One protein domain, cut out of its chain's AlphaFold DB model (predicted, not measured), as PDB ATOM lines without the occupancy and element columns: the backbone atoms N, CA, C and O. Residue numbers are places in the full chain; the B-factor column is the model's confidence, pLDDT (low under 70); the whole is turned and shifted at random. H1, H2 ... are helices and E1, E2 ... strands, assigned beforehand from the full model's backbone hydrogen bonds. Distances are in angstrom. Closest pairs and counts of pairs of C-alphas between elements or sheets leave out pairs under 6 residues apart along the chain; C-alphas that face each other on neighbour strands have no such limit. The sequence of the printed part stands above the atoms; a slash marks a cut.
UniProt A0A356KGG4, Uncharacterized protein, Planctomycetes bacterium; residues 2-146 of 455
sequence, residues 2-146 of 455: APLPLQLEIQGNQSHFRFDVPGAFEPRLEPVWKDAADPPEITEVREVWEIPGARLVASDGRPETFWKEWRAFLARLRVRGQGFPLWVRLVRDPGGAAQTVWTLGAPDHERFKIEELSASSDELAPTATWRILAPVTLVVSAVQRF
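Overview. This is residues 2 to 146 of the 455 residues of an uncharacterized protein of Planctomycetes bacterium (UniProt A0A356KGG4). Two strongly twisted sheets of four strands make a sandwich, partly face to face with their strands crossed at 53 degrees, and helix H1 covers part of the longer-stranded sheet next to edge strand E2 of the other. The hairpin of E3 and E4 runs out past the sandwich along the longest axis. The printed part has 145 residues, with one named helix and eight named strands in the order E1 E2 E3 E4 H1 E5 E6 E7 E8, mostly strand; the antiparallel sheets run E2 E1 E5 E6 and E3 E4 E8 E7. It is compact, with a radius of gyration of the C-alphas of 16.6 A, yet elongated, spanning 56 by 31 by 30 A.

Along the chain. E1, residues 6 to 11, begins at C-alpha 6 (18.888, -28.586, -2.498). E2 is residues 16 to 21, and E3 is 26 to 34, 25.6 A long. E4, residues 41 to 57, is 42.8 A long and bends by 59 degrees at residue 53. H1 is residues 63 to 77, 21.3 A; E5 is 87 to 92 and E6 99 to 105. E7, residues 109 to 119, bends by 52 degrees at residue 112. E8, residues 133 to 144, 32.8 A, ends at C-alpha 144 (8.497, -22.089, 18.177).

Arrangement. N 8 and O 19 of E1 and E2 are 2.8 A apart, within hydrogen-bond range, as are N 49 and O 140 of E4 and E8, 2.8 A. The closest C-alphas of E2 and E4 are Val 21 and Ala 54, 4.5 A. H1 makes two layers with the sheet E3 E4 E8 E7, a helix on one face, over E4 at a height of 8.8 A. Every O i to N i+4 pair of H1 is within hydrogen-bond range.

Size, cuts and confidence. The two C-alphas farthest apart, Asp 38 and Arg 62, are 57.3 A apart. The printed part has no cut; the link E7 to E8 is long. Mean pLDDT of the printed part is 77.4, with 33 residues under 70, among them residues 2 to 5 and 79 to 83.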
ATOM      1  N   ALA A   2      23.016 -35.904 -10.031       25.75
ATOM      2  CA  ALA A   2      23.774 -35.311  -8.928       25.75
ATOM      3  C   ALA A   2      22.799 -34.935  -7.814       25.75
ATOM      4  O   ALA A   2      21.738 -34.415  -8.189       25.75
ATOM      5  N   PRO A   3      23.093 -35.249  -6.531       39.47
ATOM      6  CA  PRO A   3      22.130 -35.181  -5.432       39.47
ATOM      7  C   PRO A   3      21.196 -34.004  -5.662       39.47
ATOM      8  O   PRO A   3      21.689 -32.881  -5.788       39.47
ATOM      9  N   LEU A   4      19.899 -34.303  -5.878       46.84
ATOM     10  CA  LEU A   4      18.934 -33.338  -6.422       46.84
ATOM     11  C   LEU A   4      19.167 -31.991  -5.741       46.84
ATOM     12  O   LEU A   4      19.100 -31.960  -4.507       46.84
ATOM     13  N   PRO A   5      19.478 -30.922  -6.500       64.19
ATOM     14  CA  PRO A   5      20.037 -29.713  -5.923       64.19
ATOM     15  C   PRO A   5      19.095 -29.218  -4.835       64.19
ATOM     16  O   PRO A   5      17.906 -28.994  -5.076       64.19
ATOM     17  N   LEU A   6      19.616 -29.142  -3.617       74.50
ATOM     18  CA  LEU A   6      18.888 -28.586  -2.498       74.50
ATOM     19  C   LEU A   6      19.113 -27.076  -2.551       74.50
ATOM     20  O   LEU A   6      20.248 -26.613  -2.666       74.50
ATOM     21  N   GLN A   7      18.031 -26.310  -2.506       86.00
ATOM     22  CA  GLN A   7      18.079 -24.856  -2.491       86.00
ATOM     23  C   GLN A   7      17.453 -24.317  -1.218       86.00
ATOM     24  O   GLN A   7      16.330 -24.667  -0.866       86.00
ATOM     25  N   LEU A   8      18.168 -23.429  -0.543       87.38
ATOM     26  CA  LEU A   8      17.594 -22.587   0.490       87.38
ATOM     27  C   LEU A   8      16.939 -21.383  -0.181       87.38
ATOM     28  O   LEU A   8      17.610 -20.578  -0.826       87.38
ATOM     29  N   GLU A   9      15.635 -21.237   0.003       90.12
ATOM     30  CA  GLU A   9      14.902 -20.043  -0.391       90.12
ATOM     31  C   GLU A   9      14.613 -19.174   0.835       90.12
ATOM     32  O   GLU A   9      14.006 -19.623   1.808       90.12
ATOM     33  N   ILE A  10      15.018 -17.908   0.769       87.38
ATOM     34  CA  ILE A  10      14.756 -16.895   1.793       87.38
ATOM     35  C   ILE A  10      13.691 -15.941   1.257       87.38
ATOM     36  O   ILE A  10      13.946 -15.188   0.312       87.38
ATOM     37  N   GLN A  11      12.496 -15.954   1.851       83.62
ATOM     38  CA  GLN A  11      11.373 -15.169   1.343       83.62
ATOM     39  C   GLN A  11      11.405 -13.719   1.819       83.62
ATOM     40  O   GLN A  11      11.412 -13.433   3.017       83.62
ATOM     41  N   GLY A  12      11.278 -12.792   0.868       66.81
ATOM     42  CA  GLY A  12      10.870 -11.412   1.107       66.81
ATOM     43  C   GLY A  12       9.489 -11.078   0.525       66.81
ATOM     44  O   GLY A  12       8.938 -11.802  -0.292       66.81
ATOM     45  N   ASN A  13       8.930  -9.928   0.902       59.84
ATOM     46  CA  ASN A  13       7.620  -9.432   0.450       59.84
ATOM     47  C   ASN A  13       7.505  -9.207  -1.074       59.84
ATOM     48  O   ASN A  13       6.398  -9.000  -1.556       59.84
ATOM     49  N   GLN A  14       8.615  -9.177  -1.821       59.94
ATOM     50  CA  GLN A  14       8.633  -8.858  -3.261       59.94
ATOM     51  C   GLN A  14       9.521  -9.794  -4.101       59.94
ATOM     52  O   GLN A  14       9.330  -9.884  -5.310       59.94
ATOM     53  N   SER A  15      10.471 -10.500  -3.484       68.31
ATOM     54  CA  SER A  15      11.348 -11.477  -4.137       68.31
ATOM     55  C   SER A  15      11.861 -12.493  -3.116       68.31
ATOM     56  O   SER A  15      11.885 -12.212  -1.913       68.31
ATOM     57  N   HIS A  16      12.272 -13.666  -3.593       79.75
ATOM     58  CA  HIS A  16      13.015 -14.652  -2.813       79.75
ATOM     59  C   HIS A  16      14.492 -14.627  -3.224       79.75
ATOM     60  O   HIS A  16      14.812 -14.371  -4.385       79.75
ATOM     61  N   PHE A  17      15.383 -14.886  -2.272       85.69
ATOM     62  CA  PHE A  17      16.789 -15.178  -2.550       85.69
ATOM     63  C   PHE A  17      16.989 -16.684  -2.511       85.69
ATOM     64  O   PHE A  17      16.396 -17.345  -1.660       85.69
ATOM     65  N   ARG A  18      17.802 -17.213  -3.424       87.31
ATOM     66  CA  ARG A  18      18.076 -18.646  -3.527       87.31
ATOM     67  C   ARG A  18      19.545 -18.909  -3.294       87.31
ATOM     68  O   ARG A  18      20.381 -18.191  -3.835       87.31
ATOM     69  N   PHE A  19      19.827 -19.941  -2.522       86.19
ATOM     70  CA  PHE A  19      21.174 -20.425  -2.306       86.19
ATOM     71  C   PHE A  19      21.213 -21.911  -2.606       86.19
ATOM     72  O   PHE A  19      20.388 -22.651  -2.077       86.19
ATOM     73  N   ASP A  20      22.169 -22.355  -3.411       82.56
ATOM     74  CA  ASP A  20      22.436 -23.784  -3.553       82.56
ATOM     75  C   ASP A  20      23.114 -24.266  -2.268       82.56
ATOM     76  O   ASP A  20      24.099 -23.668  -1.833       82.56
ATOM     77  N   VAL A  21      22.591 -25.313  -1.631       78.81
ATOM     78  CA  VAL A  21      23.128 -25.811  -0.359       78.81
ATOM     79  C   VAL A  21      23.772 -27.190  -0.530       78.81
ATOM     80  O   VAL A  21      23.242 -28.030  -1.260       78.81
ATOM     81  N   PRO A  22      24.896 -27.462   0.156       65.25
ATOM     82  CA  PRO A  22      25.652 -28.709   0.014       65.25
ATOM     83  C   PRO A  22      24.985 -29.932   0.675       65.25
ATOM     84  O   PRO A  22      25.552 -31.016   0.653       65.25
ATOM     85  N   GLY A  23      23.784 -29.783   1.247       60.72
ATOM     86  CA  GLY A  23      22.955 -30.889   1.744       60.72
ATOM     87  C   GLY A  23      23.187 -31.286   3.205       60.72
ATOM     88  O   GLY A  23      22.275 -31.850   3.807       60.72
ATOM     89  N   ALA A  24      24.338 -30.951   3.795       57.16
ATOM     90  CA  ALA A  24      24.573 -31.078   5.233       57.16
ATOM     91  C   ALA A  24      23.924 -29.906   5.986       57.16
ATOM     92  O   ALA A  24      24.205 -28.741   5.700       57.16
ATOM     93  N   PHE A  25      23.030 -30.222   6.919       69.31
ATOM     94  CA  PHE A  25      22.295 -29.248   7.716       69.31
ATOM     95  C   PHE A  25      21.848 -29.906   9.026       69.31
ATOM     96  O   PHE A  25      21.214 -30.961   9.013       69.31
ATOM     97  N   GLU A  26      22.188 -29.272  10.147       71.94
ATOM     98  CA  GLU A  26      21.923 -29.773  11.497       71.94
ATOM     99  C   GLU A  26      21.045 -28.767  12.251       71.94
ATOM    100  O   GLU A  26      21.551 -27.869  12.928       71.94
ATOM    101  N   PRO A  27      19.714 -28.858  12.113       81.94
ATOM    102  CA  PRO A  27      18.816 -28.043  12.909       81.94
ATOM    103  C   PRO A  27      18.905 -28.475  14.359       81.94
ATOM    104  O   PRO A  27      18.773 -29.663  14.670       81.94
ATOM    105  N   ARG A  28      19.071 -27.492  15.237       85.19
ATOM    106  CA  ARG A  28      19.120 -27.689  16.682       85.19
ATOM    107  C   ARG A  28      18.165 -26.753  17.401       85.19
ATOM    108  O   ARG A  28      17.749 -25.725  16.868       85.19
ATOM    109  N   LEU A  29      17.835 -27.112  18.627       87.12
ATOM    110  CA  LEU A  29      17.025 -26.328  19.538       87.12
ATOM    111  C   LEU A  29      17.924 -25.684  20.594       87.12
ATOM    112  O   LEU A  29      18.587 -26.365  21.375       87.12
ATOM    113  N   GLU A  30      17.920 -24.355  20.633       88.62
ATOM    114  CA  GLU A  30      18.684 -23.561  21.589       88.62
ATOM    115  C   GLU A  30      17.763 -22.901  22.626       88.62
ATOM    116  O   GLU A  30      16.859 -22.137  22.253       88.62
ATOM    117  N   PRO A  31      17.994 -23.137  23.928       88.06
ATOM    118  CA  PRO A  31      17.223 -22.516  24.991       88.06
ATOM    119  C   PRO A  31      17.642 -21.055  25.205       88.06
ATOM    120  O   PRO A  31      18.822 -20.707  25.159       88.06
ATOM    121  N   VAL A  32      16.669 -20.195  25.491       86.69
ATOM    122  CA  VAL A  32      16.887 -18.827  25.975       86.69
ATOM    123  C   VAL A  32      16.524 -18.780  27.451       86.69
ATOM    124  O   VAL A  32      15.382 -19.057  27.819       86.69
ATOM    125  N   TRP A  33      17.500 -18.424  28.280       85.62
ATOM    126  CA  TRP A  33      17.387 -18.429  29.735       85.62
ATOM    127  C   TRP A  33      16.962 -17.069  30.288       85.62
ATOM    128  O   TRP A  33      17.330 -16.015  29.768       85.62
ATOM    129  N   LYS A  34      16.212 -17.097  31.389       81.75
ATOM    130  CA  LYS A  34      15.931 -15.932  32.226       81.75
ATOM    131  C   LYS A  34      16.912 -15.885  33.389       81.75
ATOM    132  O   LYS A  34      16.732 -16.590  34.378       81.75
ATOM    133  N   ASP A  35      17.875 -14.974  33.303       69.75
ATOM    134  CA  ASP A  35      18.956 -14.826  34.292       69.75
ATOM    135  C   ASP A  35      18.475 -14.451  35.708       69.75
ATOM    136  O   ASP A  35      19.190 -14.647  36.683       69.75
ATOM    137  N   ALA A  36      17.265 -13.897  35.845       69.75
ATOM    138  CA  ALA A  36      16.730 -13.407  37.120       69.75
ATOM    139  C   ALA A  36      15.924 -14.449  37.928       69.75
ATOM    140  O   ALA A  36      15.294 -14.086  38.921       69.75
ATOM    141  N   ALA A  37      15.870 -15.709  37.487       67.12
ATOM    142  CA  ALA A  37      15.222 -16.805  38.208       67.12
ATOM    143  C   ALA A  37      16.277 -17.687  38.900       67.12
ATOM    144  O   ALA A  37      17.340 -17.914  38.333       67.12
ATOM    145  N   ASP A  38      15.978 -18.195  40.100       71.75
ATOM    146  CA  ASP A  38      16.827 -19.162  40.810       71.75
ATOM    147  C   ASP A  38      16.022 -20.449  41.093       71.75
ATOM    148  O   ASP A  38      15.075 -20.403  41.886       71.75
ATOM    149  N   PRO A  39      16.311 -21.576  40.411       77.81
ATOM    150  CA  PRO A  39      17.285 -21.725  39.323       77.81
ATOM    151  C   PRO A  39      16.839 -21.003  38.032       77.81
ATOM    152  O   PRO A  39      15.629 -20.759  37.873       77.81
ATOM    153  N   PRO A  40      17.773 -20.697  37.103       82.94
ATOM    154  CA  PRO A  40      17.458 -20.122  35.799       82.94
ATOM    155  C   PRO A  40      16.418 -20.964  35.063       82.94
ATOM    156  O   PRO A  40      16.474 -22.192  35.081       82.94
ATOM    157  N   GLU A  41      15.466 -20.304  34.409       86.19
ATOM    158  CA  GLU A  41      14.405 -20.973  33.648       86.19
ATOM    159  C   GLU A  41      14.477 -20.615  32.176       86.19
ATOM    160  O   GLU A  41      14.774 -19.472  31.820       86.19
ATOM    161  N   ILE A  42      14.133 -21.577  31.324       88.81
ATOM    162  CA  ILE A  42      13.954 -21.331  29.898       88.81
ATOM    163  C   ILE A  42      12.673 -20.526  29.686       88.81
ATOM    164  O   ILE A  42      11.591 -20.918  30.121       88.81
ATOM    165  N   THR A  43      12.784 -19.416  28.964       86.94
ATOM    166  CA  THR A  43      11.630 -18.620  28.528       86.94
ATOM    167  C   THR A  43      11.195 -18.957  27.116       86.94
ATOM    168  O   THR A  43      10.015 -18.849  26.800       86.94
ATOM    169  N   GLU A  44      12.144 -19.324  26.253       87.56
ATOM    170  CA  GLU A  44      11.912 -19.577  24.829       87.56
ATOM    171  C   GLU A  44      12.855 -20.684  24.349       87.56
ATOM    172  O   GLU A  44      13.999 -20.762  24.789       87.56
ATOM    173  N   VAL A  45      12.382 -21.515  23.421       86.44
ATOM    174  CA  VAL A  45      13.215 -22.482  22.696       86.44
ATOM    175  C   VAL A  45      13.253 -22.048  21.237       86.44
ATOM    176  O   VAL A  45      12.208 -21.880  20.597       86.44
ATOM    177  N   ARG A  46      14.460 -21.801  20.729       89.62
ATOM    178  CA  ARG A  46      14.702 -21.363  19.355       89.62
ATOM    179  C   ARG A  46      15.128 -22.548  18.521       89.62
ATOM    180  O   ARG A  46      16.073 -23.232  18.882       89.62
ATOM    181  N   GLU A  47      14.489 -22.742  17.384       90.19
ATOM    182  CA  GLU A  47      15.039 -23.602  16.349       90.19
ATOM    183  C   GLU A  47      16.069 -22.803  15.556       90.19
ATOM    184  O   GLU A  47      15.775 -21.704  15.079       90.19
ATOM    185  N   VAL A  48      17.286 -23.333  15.481       89.25
ATOM    186  CA  VAL A  48      18.448 -22.711  14.853       89.25
ATOM    187  C   VAL A  48      18.949 -23.622  13.751       89.25
ATOM    188  O   VAL A  48      19.203 -24.807  13.962       89.25
ATOM    189  N   TRP A  49      19.071 -23.053  12.562       88.31
ATOM    190  CA  TRP A  49      19.605 -23.702  11.382       88.31
ATOM    191  C   TRP A  49      20.956 -23.081  11.060       88.31
ATOM    192  O   TRP A  49      21.034 -21.897  10.731       88.31
ATOM    193  N   GLU A  50      22.002 -23.893  11.126       86.25
ATOM    194  CA  GLU A  50      23.332 -23.543  10.646       86.25
ATOM    195  C   GLU A  50      23.543 -24.203   9.279       86.25
ATOM    196  O   GLU A  50      23.479 -25.425   9.144       86.25
ATOM    197  N   ILE A  51      23.718 -23.381   8.243       82.81
ATOM    198  CA  ILE A  51      23.810 -23.829   6.851       82.81
ATOM    199  C   ILE A  51      25.164 -23.386   6.293       82.81
ATOM    200  O   ILE A  51      25.269 -22.289   5.729       82.81
ATOM    201  N   PRO A  52      26.217 -24.198   6.472       81.00
ATOM    202  CA  PRO A  52      27.537 -23.881   5.957       81.00
ATOM    203  C   PRO A  52      27.598 -24.054   4.435       81.00
ATOM    204  O   PRO A  52      27.017 -24.976   3.862       81.00
ATOM    205  N   GLY A  53      28.337 -23.165   3.769       76.00
ATOM    206  CA  GLY A  53      28.643 -23.294   2.340       76.00
ATOM    207  C   GLY A  53      27.448 -23.118   1.395       76.00
ATOM    208  O   GLY A  53      27.502 -23.590   0.262       76.00
ATOM    209  N   ALA A  54      26.383 -22.439   1.826       81.69
ATOM    210  CA  ALA A  54      25.274 -22.048   0.963       81.69
ATOM    211  C   ALA A  54      25.761 -21.062  -0.114       81.69
ATOM    212  O   ALA A  54      26.413 -20.069   0.195       81.69
ATOM    213  N   ARG A  55      25.457 -21.300  -1.389       83.62
ATOM    214  CA  ARG A  55      25.990 -20.522  -2.517       83.62
ATOM    215  C   ARG A  55      24.920 -19.642  -3.131       83.62
ATOM    216  O   ARG A  55      23.991 -20.151  -3.749       83.62
ATOM    217  N   LEU A  56      25.082 -18.323  -3.049       83.19
ATOM    218  CA  LEU A  56      24.339 -17.423  -3.932       83.19
ATOM    219  C   LEU A  56      25.011 -17.449  -5.305       83.19
ATOM    220  O   LEU A  56      26.176 -17.067  -5.404       83.19
ATOM    221  N   VAL A  57      24.289 -17.853  -6.346       79.00
ATOM    222  CA  VAL A  57      24.789 -17.899  -7.728       79.00
ATOM    223  C   VAL A  57      24.029 -16.889  -8.576       79.00
ATOM    224  O   VAL A  57      22.813 -16.763  -8.448       79.00
ATOM    225  N   ALA A  58      24.745 -16.177  -9.449       72.56
ATOM    226  CA  ALA A  58      24.138 -15.251 -10.398       72.56
ATOM    227  C   ALA A  58      23.107 -15.972 -11.271       72.56
ATOM    228  O   ALA A  58      23.454 -16.939 -11.953       72.56
ATOM    229  N   SER A  59      21.876 -15.467 -11.315       75.12
ATOM    230  CA  SER A  59      20.785 -16.112 -12.065       75.12
ATOM    231  C   SER A  59      21.060 -16.313 -13.565       75.12
ATOM    232  O   SER A  59      20.515 -17.232 -14.173       75.12
ATOM    233  N   ASP A  60      21.921 -15.490 -14.167       76.00
ATOM    234  CA  ASP A  60      22.323 -15.551 -15.579       76.00
ATOM    235  C   ASP A  60      23.823 -15.856 -15.780       76.00
ATOM    236  O   ASP A  60      24.336 -15.755 -16.899       76.00
ATOM    237  N   GLY A  61      24.543 -16.185 -14.702       75.44
ATOM    238  CA  GLY A  61      25.985 -16.440 -14.726       75.44
ATOM    239  C   GLY A  61      26.861 -15.208 -14.990       75.44
ATOM    240  O   GLY A  61      28.041 -15.371 -15.305       75.44
ATOM    241  N   ARG A  62      26.331 -13.977 -14.897       76.69
ATOM    242  CA  ARG A  62      27.088 -12.744 -15.179       76.69
ATOM    243  C   ARG A  62      27.526 -12.012 -13.903       76.69
ATOM    244  O   ARG A  62      26.731 -11.880 -12.970       76.69
ATOM    245  N   PRO A  63      28.740 -11.424 -13.873       75.06
ATOM    246  CA  PRO A  63      29.213 -10.682 -12.702       75.06
ATOM    247  C   PRO A  63      28.366  -9.469 -12.309       75.06
ATOM    248  O   PRO A  63      28.206  -9.172 -11.128       75.06
ATOM    249  N   GLU A  64      27.804  -8.755 -13.283       82.19
ATOM    250  CA  GLU A  64      26.951  -7.592 -13.008       82.19
ATOM    251  C   GLU A  64      25.672  -7.992 -12.262       82.19
ATOM    252  O   GLU A  64      25.283  -7.340 -11.286       82.19
ATOM    253  N   THR A  65      25.059  -9.096 -12.693       81.06
ATOM    254  CA  THR A  65      23.870  -9.688 -12.075       81.06
ATOM    255  C   THR A  65      24.185 -10.195 -10.674       81.06
ATOM    256  O   THR A  65      23.483  -9.819  -9.735       81.06
ATOM    257  N   PHE A  66      25.303 -10.908 -10.499       81.75
ATOM    258  CA  PHE A  66      25.794 -11.337  -9.185       81.75
ATOM    259  C   PHE A  66      25.879 -10.171  -8.191       81.75
ATOM    260  O   PHE A  66      25.262 -10.198  -7.127       81.75
ATOM    261  N   TRP A  67      26.598  -9.097  -8.539       82.50
ATOM    262  CA  TRP A  67      26.778  -7.961  -7.630       82.50
ATOM    263  C   TRP A  67      25.487  -7.181  -7.379       82.50
ATOM    264  O   TRP A  67      25.366  -6.507  -6.351       82.50
ATOM    265  N   LYS A  68      24.523  -7.216  -8.304       87.69
ATOM    266  CA  LYS A  68      23.185  -6.652  -8.097       87.69
ATOM    267  C   LYS A  68      22.395  -7.484  -7.084       87.69
ATOM    268  O   LYS A  68      21.860  -6.913  -6.136       87.69
ATOM    269  N   GLU A  69      22.355  -8.802  -7.256       83.62
ATOM    270  CA  GLU A  69      21.643  -9.739  -6.378       83.62
ATOM    271  C   GLU A  69      22.253  -9.775  -4.974       83.62
ATOM    272  O   GLU A  69      21.532  -9.626  -3.988       83.62
ATOM    273  N   TRP A  70      23.582  -9.838  -4.872       82.81
ATOM    274  CA  TRP A  70      24.305  -9.797  -3.601       82.81
ATOM    275  C   TRP A  70      24.030  -8.507  -2.815       82.81
ATOM    276  O   TRP A  70      23.710  -8.543  -1.626       82.81
ATOM    277  N   ARG A  71      24.079  -7.341  -3.478       84.50
ATOM    278  CA  ARG A  71      23.747  -6.060  -2.831       84.50
ATOM    279  C   ARG A  71      22.283  -5.990  -2.408       84.50
ATOM    280  O   ARG A  71      22.003  -5.454  -1.338       84.50
ATOM    281  N   ALA A  72      21.367  -6.523  -3.216       84.50
ATOM    282  CA  ALA A  72      19.951  -6.587  -2.865       84.50
ATOM    283  C   ALA A  72      19.719  -7.478  -1.634       84.50
ATOM    284  O   ALA A  72      18.968  -7.089  -0.738       84.50
ATOM    285  N   PHE A  73      20.409  -8.619  -1.556       82.31
ATOM    286  CA  PHE A  73      20.369  -9.512  -0.402       82.31
ATOM    287  C   PHE A  73      20.865  -8.810   0.867       82.31
ATOM    288  O   PHE A  73      20.120  -8.695   1.838       82.31
ATOM    289  N   LEU A  74      22.066  -8.222   0.837       80.12
ATOM    290  CA  LEU A  74      22.613  -7.487   1.984       80.12
ATOM    291  C   LEU A  74      21.743  -6.291   2.396       80.12
ATOM    292  O   LEU A  74      21.600  -6.010   3.585       80.12
ATOM    293  N   ALA A  75      21.149  -5.580   1.434       77.81
ATOM    294  CA  ALA A  75      20.232  -4.483   1.725       77.81
ATOM    295  C   ALA A  75      18.982  -4.975   2.468       77.81
ATOM    296  O   ALA A  75      18.543  -4.316   3.409       77.81
ATOM    297  N   ARG A  76      18.451  -6.149   2.104       76.12
ATOM    298  CA  ARG A  76      17.294  -6.774   2.762       76.12
ATOM    299  C   ARG A  76      17.573  -7.088   4.232       76.12
ATOM    300  O   ARG A  76      16.732  -6.805   5.077       76.12
ATOM    301  N   LEU A  77      18.762  -7.609   4.538       73.81
ATOM    302  CA  LEU A  77      19.163  -7.941   5.912       73.81
ATOM    303  C   LEU A  77      19.293  -6.707   6.817       73.81
ATOM    304  O   LEU A  77      19.172  -6.813   8.034       73.81
ATOM    305  N   ARG A  78      19.516  -5.523   6.235       72.50
ATOM    306  CA  ARG A  78      19.648  -4.258   6.977       72.50
ATOM    307  C   ARG A  78      18.304  -3.629   7.353       72.50
ATOM    308  O   ARG A  78      18.280  -2.721   8.183       72.50
ATOM    309  N   VAL A  79      17.194  -4.075   6.760       68.38
ATOM    310  CA  VAL A  79      15.857  -3.542   7.054       68.38
ATOM    311  C   VAL A  79      15.314  -4.187   8.327       68.38
ATOM    312  O   VAL A  79      15.132  -5.395   8.382       68.38
ATOM    313  N   ARG A  80      14.977  -3.384   9.343       62.44
ATOM    314  CA  ARG A  80      14.212  -3.844  10.514       62.44
ATOM    315  C   ARG A  80      12.738  -3.470  10.313       62.44
ATOM    316  O   ARG A  80      12.385  -2.312  10.502       62.44
ATOM    317  N   GLY A  81      11.887  -4.410   9.882       64.38
ATOM    318  CA  GLY A  81      10.438  -4.180   9.728       64.38
ATOM    319  C   GLY A  81       9.853  -4.640   8.387       64.38
ATOM    320  O   GLY A  81      10.168  -5.732   7.917       64.38
ATOM    321  N   GLN A  82       8.979  -3.826   7.772       63.06
ATOM    322  CA  GLN A  82       8.396  -4.131   6.457       63.06
ATOM    323  C   GLN A  82       9.512  -4.287   5.427       63.06
ATOM    324  O   GLN A  82      10.153  -3.318   5.033       63.06
ATOM    325  N   GLY A  83       9.750  -5.521   4.997       65.31
ATOM    326  CA  GLY A  83      10.880  -5.814   4.134       65.31
ATOM    327  C   GLY A  83      11.966  -6.689   4.765       65.31
ATOM    328  O   GLY A  83      12.926  -7.011   4.085       65.31
ATOM    329  N   PHE A  84      11.840  -7.121   6.013       72.38
ATOM    330  CA  PHE A  84      12.698  -8.185   6.534       72.38
ATOM    331  C   PHE A  84      12.226  -9.560   6.008       72.38
ATOM    332  O   PHE A  84      11.054  -9.681   5.622       72.38
ATOM    333  N   PRO A  85      13.097 -10.580   5.893       79.12
ATOM    334  CA  PRO A  85      12.652 -11.937   5.592       79.12
ATOM    335  C   PRO A  85      11.735 -12.500   6.685       79.12
ATOM    336  O   PRO A  85      11.907 -12.189   7.859       79.12
ATOM    337  N   LEU A  86      10.735 -13.293   6.293       82.25
ATOM    338  CA  LEU A  86       9.715 -13.817   7.223       82.25
ATOM    339  C   LEU A  86       9.867 -15.307   7.520       82.25
ATOM    340  O   LEU A  86       9.410 -15.781   8.558       82.25
ATOM    341  N   TRP A  87      10.456 -16.034   6.579       87.94
ATOM    342  CA  TRP A  87      10.703 -17.460   6.668       87.94
ATOM    343  C   TRP A  87      11.814 -17.844   5.694       87.94
ATOM    344  O   TRP A  87      12.102 -17.124   4.726       87.94
ATOM    345  N   VAL A  88      12.403 -19.006   5.943       89.06
ATOM    346  CA  VAL A  88      13.257 -19.717   4.992       89.06
ATOM    347  C   VAL A  88      12.693 -21.101   4.746       89.06
ATOM    348  O   VAL A  88      12.028 -21.661   5.615       89.06
ATOM    349  N   ARG A  89      12.945 -21.660   3.565       87.94
ATOM    350  CA  ARG A  89      12.612 -23.054   3.289       87.94
ATOM    351  C   ARG A  89      13.694 -23.741   2.482       87.94
ATOM    352  O   ARG A  89      14.330 -23.117   1.637       87.94
ATOM    353  N   LEU A  90      13.856 -25.032   2.712       85.00
ATOM    354  CA  LEU A  90      14.659 -25.915   1.886       85.00
ATOM    355  C   LEU A  90      13.769 -26.509   0.794       85.00
ATOM    356  O   LEU A  90      12.703 -27.052   1.081       85.00
ATOM    357  N   VAL A  91      14.202 -26.396  -0.457       81.81
ATOM    358  CA  VAL A  91      13.513 -26.906  -1.643       81.81
ATOM    359  C   VAL A  91      14.395 -27.939  -2.321       81.81
ATOM    360  O   VAL A  91      15.557 -27.674  -2.613       81.81
ATOM    361  N   ARG A  92      13.834 -29.114  -2.593       75.50
ATOM    362  CA  ARG A  92      14.465 -30.170  -3.387       75.50
ATOM    363  C   ARG A  92      13.901 -30.151  -4.801       75.50
ATOM    364  O   ARG A  92      12.713 -29.898  -4.984       75.50
ATOM    365  N   ASP A  93      14.760 -30.458  -5.769       67.94
ATOM    366  CA  ASP A  93      14.429 -30.465  -7.200       67.94
ATOM    367  C   ASP A  93      13.797 -29.142  -7.696       67.94
ATOM    368  O   ASP A  93      12.716 -29.131  -8.288       67.94
ATOM    369  N   PRO A  94      14.451 -27.989  -7.459       58.16
ATOM    370  CA  PRO A  94      13.929 -26.681  -7.855       58.16
ATOM    371  C   PRO A  94      13.765 -26.528  -9.378       58.16
ATOM    372  O   PRO A  94      12.973 -25.703  -9.824       58.16
ATOM    373  N   GLY A  95      14.508 -27.307 -10.174       59.22
ATOM    374  CA  GLY A  95      14.417 -27.326 -11.639       59.22
ATOM    375  C   GLY A  95      13.319 -28.241 -12.198       59.22
ATOM    376  O   GLY A  95      13.055 -28.189 -13.400       59.22
ATOM    377  N   GLY A  96      12.695 -29.062 -11.350       65.38
ATOM    378  CA  GLY A  96      11.653 -30.021 -11.699       65.38
ATOM    379  C   GLY A  96      10.384 -29.810 -10.874       65.38
ATOM    380  O   GLY A  96       9.776 -28.738 -10.906       65.38
ATOM    381  N   ALA A  97       9.945 -30.843 -10.155       66.81
ATOM    382  CA  ALA A  97       8.773 -30.757  -9.284       66.81
ATOM    383  C   ALA A  97       9.202 -30.288  -7.888       66.81
ATOM    384  O   ALA A  97       9.314 -31.094  -6.966       66.81
ATOM    385  N   ALA A  98       9.442 -28.980  -7.752       70.00
ATOM    386  CA  ALA A  98       9.937 -28.365  -6.525       70.00
ATOM    387  C   ALA A  98       9.156 -28.827  -5.281       70.00
ATOM    388  O   ALA A  98       7.966 -28.538  -5.125       70.00
ATOM    389  N   GLN A  99       9.848 -29.517  -4.374       71.62
ATOM    390  CA  GLN A  99       9.287 -30.016  -3.124       71.62
ATOM    391  C   GLN A  99       9.882 -29.242  -1.951       71.62
ATOM    392  O   GLN A  99      11.100 -29.196  -1.787       71.62
ATOM    393  N   THR A 100       9.030 -28.659  -1.105       75.44
ATOM    394  CA  THR A 100       9.488 -28.088   0.170       75.44
ATOM    395  C   THR A 100       9.837 -29.229   1.122       75.44
ATOM    396  O   THR A 100       9.009 -30.108   1.341       75.44
ATOM    397  N   VAL A 101      11.068 -29.223   1.632       74.62
ATOM    398  CA  VAL A 101      11.633 -30.231   2.543       74.62
ATOM    399  C   VAL A 101      11.525 -29.787   3.998       74.62
ATOM    400  O   VAL A 101      11.329 -30.608   4.880       74.62
ATOM    401  N   TRP A 102      11.693 -28.492   4.262       81.38
ATOM    402  CA  TRP A 102      11.539 -27.923   5.598       81.38
ATOM    403  C   TRP A 102      11.342 -26.419   5.479       81.38
ATOM    404  O   TRP A 102      11.956 -25.796   4.617       81.38
ATOM    405  N   THR A 103      10.517 -25.834   6.341       86.25
ATOM    406  CA  THR A 103      10.357 -24.386   6.493       86.25
ATOM    407  C   THR A 103      10.660 -23.980   7.932       86.25
ATOM    408  O   THR A 103      10.163 -24.616   8.855       86.25
ATOM    409  N   LEU A 104      11.419 -22.901   8.114       87.00
ATOM    410  CA  LEU A 104      11.596 -22.216   9.394       87.00
ATOM    411  C   LEU A 104      10.954 -20.835   9.307       87.00
ATOM    412  O   LEU A 104      11.335 -20.021   8.461       87.00
ATOM    413  N   GLY A 105       9.989 -20.561  10.183       85.62
ATOM    414  CA  GLY A 105       9.222 -19.316  10.181       85.62
ATOM    415  C   GLY A 105       7.717 -19.561  10.265       85.62
ATOM    416  O   GLY A 105       7.254 -20.607  10.707       85.62
ATOM    417  N   ALA A 106       6.919 -18.572   9.866       79.12
ATOM    418  CA  ALA A 106       5.461 -18.701   9.912       79.12
ATOM    419  C   ALA A 106       4.961 -19.890   9.048       79.12
ATOM    420  O   ALA A 106       5.492 -20.094   7.954       79.12
ATOM    421  N   PRO A 107       3.907 -20.615   9.477       80.00
ATOM    422  CA  PRO A 107       2.977 -20.266  10.556       80.00
ATOM    423  C   PRO A 107       3.369 -20.751  11.959       80.00
ATOM    424  O   PRO A 107       2.782 -20.248  12.919       80.00
ATOM    425  N   ASP A 108       4.338 -21.657  12.078       80.75
ATOM    426  CA  ASP A 108       4.615 -22.398  13.318       80.75
ATOM    427  C   ASP A 108       5.678 -21.736  14.200       80.75
ATOM    428  O   ASP A 108       5.755 -22.012  15.396       80.75
ATOM    429  N   HIS A 109       6.432 -20.781  13.651       87.38
ATOM    430  CA  HIS A 109       7.411 -19.997  14.401       87.38
ATOM    431  C   HIS A 109       7.092 -18.498  14.427       87.38
ATOM    432  O   HIS A 109       6.367 -17.939  13.598       87.38
ATOM    433  N   GLU A 110       7.667 -17.818  15.410       87.19
ATOM    434  CA  GLU A 110       7.692 -16.372  15.556       87.19
ATOM    435  C   GLU A 110       9.123 -15.854  15.727       87.19
ATOM    436  O   GLU A 110      10.070 -16.619  15.888       87.19
ATOM    437  N   ARG A 111       9.286 -14.525  15.669       84.94
ATOM    438  CA  ARG A 111      10.573 -13.845  15.902       84.94
ATOM    439  C   ARG A 111      11.720 -14.390  15.043       84.94
ATOM    440  O   ARG A 111      12.853 -14.464  15.509       84.94
ATOM    441  N   PHE A 112      11.405 -14.742  13.798       86.69
ATOM    442  CA  PHE A 112      12.374 -15.185  12.803       86.69
ATOM    443  C   PHE A 112      13.522 -14.173  12.661       86.69
ATOM    444  O   PHE A 112      13.286 -12.961  12.583       86.69
ATOM    445  N   LYS A 113      14.756 -14.675  12.601       84.25
ATOM    446  CA  LYS A 113      15.984 -13.897  12.440       84.25
ATOM    447  C   LYS A 113      16.972 -14.604  11.523       84.25
ATOM    448  O   LYS A 113      17.030 -15.826  11.441       84.25
ATOM    449  N   ILE A 114      17.800 -13.789  10.885       83.94
ATOM    450  CA  ILE A 114      19.069 -14.214  10.299       83.94
ATOM    451  C   ILE A 114      20.122 -13.694  11.276       83.94
ATOM    452  O   ILE A 114      20.338 -12.484  11.343       83.94
ATOM    453  N   GLU A 115      20.641 -14.590  12.110       81.00
ATOM    454  CA  GLU A 115      21.519 -14.274  13.245       81.00
ATOM    455  C   GLU A 115      22.935 -13.962  12.757       81.00
ATOM    456  O   GLU A 115      23.543 -12.981  13.185       81.00
ATOM    457  N   GLU A 116      23.428 -14.759  11.808       82.19
ATOM    458  CA  GLU A 116      24.764 -14.612  11.249       82.19
ATOM    459  C   GLU A 116      24.765 -14.831   9.734       82.19
ATOM    460  O   GLU A 116      24.058 -15.683   9.189       82.19
ATOM    461  N   LEU A 117      25.596 -14.036   9.063       81.81
ATOM    462  CA  LEU A 117      26.014 -14.239   7.688       81.81
ATOM    463  C   LEU A 117      27.530 -14.073   7.644       81.81
ATOM    464  O   LEU A 117      28.031 -12.951   7.754       81.81
ATOM    465  N   SER A 118      28.248 -15.167   7.434       79.56
ATOM    466  CA  SER A 118      29.687 -15.142   7.184       79.56
ATOM    467  C   SER A 118      29.957 -15.630   5.768       79.56
ATOM    468  O   SER A 118      29.319 -16.554   5.278       79.56
ATOM    469  N   ALA A 119      30.852 -14.950   5.059       77.19
ATOM    470  CA  ALA A 119      31.186 -15.302   3.689       77.19
ATOM    471  C   ALA A 119      32.580 -15.922   3.637       77.19
ATOM    472  O   ALA A 119      33.481 -15.484   4.351       77.19
ATOM    473  N   SER A 120      32.753 -16.928   2.788       74.25
ATOM    474  CA  SER A 120      33.990 -17.701   2.689       74.25
ATOM    475  C   SER A 120      34.517 -17.742   1.250       74.25
ATOM    476  O   SER A 120      34.001 -17.078   0.343       74.25
ATOM    477  N   SER A 121      35.614 -18.466   1.037       68.94
ATOM    478  CA  SER A 121      36.061 -18.880  -0.294       68.94
ATOM    479  C   SER A 121      35.475 -20.243  -0.646       68.94
ATOM    480  O   SER A 121      35.294 -21.080   0.233       68.94
ATOM    481  N   ASP A 122      35.212 -20.477  -1.932       65.31
ATOM    482  CA  ASP A 122      34.758 -21.779  -2.414       65.31
ATOM    483  C   ASP A 122      35.950 -22.554  -2.973       65.31
ATOM    484  O   ASP A 122      36.448 -22.223  -4.049       65.31
ATOM    485  N   GLU A 123      36.424 -23.573  -2.259       71.00
ATOM    486  CA  GLU A 123      37.568 -24.378  -2.710       71.00
ATOM    487  C   GLU A 123      37.270 -25.163  -3.995       71.00
ATOM    488  O   GLU A 123      38.179 -25.437  -4.777       71.00
ATOM    489  N   LEU A 124      35.995 -25.471  -4.256       63.03
ATOM    490  CA  LEU A 124      35.563 -26.211  -5.444       63.03
ATOM    491  C   LEU A 124      35.393 -25.303  -6.667       63.03
ATOM    492  O   LEU A 124      35.428 -25.777  -7.802       63.03
ATOM    493  N   ALA A 125      35.211 -23.997  -6.456       64.94
ATOM    494  CA  ALA A 125      35.014 -23.025  -7.527       64.94
ATOM    495  C   ALA A 125      35.777 -21.702  -7.291       64.94
ATOM    496  O   ALA A 125      35.185 -20.621  -7.420       64.94
ATOM    497  N   PRO A 126      37.098 -21.740  -7.021       68.44
ATOM    498  CA  PRO A 126      37.855 -20.585  -6.528       68.44
ATOM    499  C   PRO A 126      37.916 -19.439  -7.543       68.44
ATOM    500  O   PRO A 126      37.961 -18.266  -7.182       68.44
ATOM    501  N   THR A 127      37.883 -19.757  -8.840       70.19
ATOM    502  CA  THR A 127      37.909 -18.763  -9.922       70.19
ATOM    503  C   THR A 127      36.557 -18.100 -10.175       70.19
ATOM    504  O   THR A 127      36.510 -17.057 -10.826       70.19
ATOM    505  N   ALA A 128      35.463 -18.708  -9.713       65.69
ATOM    506  CA  ALA A 128      34.102 -18.189  -9.835       65.69
ATOM    507  C   ALA A 128      33.656 -17.433  -8.571       65.69
ATOM    508  O   ALA A 128      32.793 -16.550  -8.661       65.69
ATOM    509  N   THR A 129      34.262 -17.741  -7.417       70.38
ATOM    510  CA  THR A 129      34.006 -17.066  -6.141       70.38
ATOM    511  C   THR A 129      34.180 -15.554  -6.279       70.38
ATOM    512  O   THR A 129      35.151 -15.070  -6.860       70.38
ATOM    513  N   TRP A 130      33.206 -14.800  -5.769       78.19
ATOM    514  CA  TRP A 130      33.122 -13.336  -5.815       78.19
ATOM    515  C   TRP A 130      33.096 -12.718  -7.217       78.19
ATOM    516  O   TRP A 130      33.110 -11.494  -7.361       78.19
ATOM    517  N   ARG A 131      33.014 -13.551  -8.259       68.12
ATOM    518  CA  ARG A 131      32.755 -13.123  -9.634       68.12
ATOM    519  C   ARG A 131      31.320 -13.405 -10.027       68.12
ATOM    520  O   ARG A 131      30.656 -12.500 -10.509       68.12
ATOM    521  N   ILE A 132      30.866 -14.641  -9.837       72.88
ATOM    522  CA  ILE A 132      29.524 -15.096 -10.232       72.88
ATOM    523  C   ILE A 132      28.820 -15.910  -9.140       72.88
ATOM    524  O   ILE A 132      27.652 -16.251  -9.303       72.88
ATOM    525  N   LEU A 133      29.513 -16.216  -8.038       79.62
ATOM    526  CA  LEU A 133      28.944 -16.887  -6.873       79.62
ATOM    527  C   LEU A 133      29.572 -16.398  -5.563       79.62
ATOM    528  O   LEU A 133      30.723 -15.956  -5.563       79.62
ATOM    529  N   ALA A 134      28.852 -16.521  -4.449       75.12
ATOM    530  CA  ALA A 134      29.372 -16.319  -3.096       75.12
ATOM    531  C   ALA A 134      28.957 -17.483  -2.185       75.12
ATOM    532  O   ALA A 134      27.753 -17.658  -1.975       75.12
ATOM    533  N   PRO A 135      29.910 -18.256  -1.633       78.25
ATOM    534  CA  PRO A 135      29.620 -19.200  -0.568       78.25
ATOM    535  C   PRO A 135      29.487 -18.443   0.758       78.25
ATOM    536  O   PRO A 135      30.276 -17.547   1.082       78.25
ATOM    537  N   VAL A 136      28.465 -18.796   1.522       79.12
ATOM    538  CA  VAL A 136      28.161 -18.198   2.814       79.12
ATOM    539  C   VAL A 136      27.766 -19.270   3.815       79.12
ATOM    540  O   VAL A 136      27.159 -20.278   3.459       79.12
ATOM    541  N   THR A 137      28.077 -19.031   5.078       84.50
ATOM    542  CA  THR A 137      27.430 -19.708   6.195       84.50
ATOM    543  C   THR A 137      26.300 -18.817   6.687       84.50
ATOM    544  O   THR A 137      26.499 -17.637   6.990       84.50
ATOM    545  N   LEU A 138      25.096 -19.382   6.711       83.38
ATOM    546  CA  LEU A 138      23.892 -18.728   7.208       83.38
ATOM    547  C   LEU A 138      23.484 -19.376   8.526       83.38
ATOM    548  O   LEU A 138      23.247 -20.582   8.563       83.38
ATOM    549  N   VAL A 139      23.349 -18.566   9.575       86.50
ATOM    550  CA  VAL A 139      22.706 -18.982  10.824       86.50
ATOM    551  C   VAL A 139      21.354 -18.289  10.887       86.50
ATOM    552  O   VAL A 139      21.274 -17.062  10.977       86.50
ATOM    553  N   VAL A 140      20.280 -19.064  10.807       88.56
ATOM    554  CA  VAL A 140      18.903 -18.561  10.869       88.56
ATOM    555  C   VAL A 140      18.181 -19.180  12.050       88.56
ATOM    556  O   VAL A 140      18.389 -20.346  12.364       88.56
ATOM    557  N   SER A 141      17.361 -18.392  12.737       88.81
ATOM    558  CA  SER A 141      16.673 -18.831  13.947       88.81
ATOM    559  C   SER A 141      15.213 -18.397  13.950       88.81
ATOM    560  O   SER A 141      14.848 -17.374  13.366       88.81
ATOM    561  N   ALA A 142      14.360 -19.162  14.623       89.19
ATOM    562  CA  ALA A 142      13.005 -18.740  14.947       89.19
ATOM    563  C   ALA A 142      12.523 -19.400  16.246       89.19
ATOM    564  O   ALA A 142      12.935 -20.503  16.592       89.19
ATOM    565  N   VAL A 143      11.642 -18.723  16.980       87.75
ATOM    566  CA  VAL A 143      11.051 -19.240  18.223       87.75
ATOM    567  C   VAL A 143       9.814 -20.057  17.877       87.75
ATOM    568  O   VAL A 143       8.945 -19.567  17.157       87.75
ATOM    569  N   GLN A 144       9.703 -21.282  18.385       82.31
ATOM    570  CA  GLN A 144       8.497 -22.089  18.177       82.31
ATOM    571  C   GLN A 144       7.278 -21.428  18.840       82.31
ATOM    572  O   GLN A 144       7.310 -21.075  20.021       82.31
ATOM    573  N   ARG A 145       6.180 -21.260  18.094       76.75
ATOM    574  CA  ARG A 145       4.938 -20.692  18.634       76.75
ATOM    575  C   ARG A 145       4.237 -21.675  19.552       76.75
ATOM    576  O   ARG A 145       4.281 -22.885  19.358       76.75
ATOM    577  N   PHE A 146       3.523 -21.124  20.530       68.75
ATOM    578  CA  PHE A 146       2.666 -21.854  21.471       68.75
ATOM    579  C   PHE A 146       3.371 -22.914  22.324       68.75
ATOM    580  O   PHE A 146       2.701 -23.551  23.137       68.75
TER     581      PHE A 146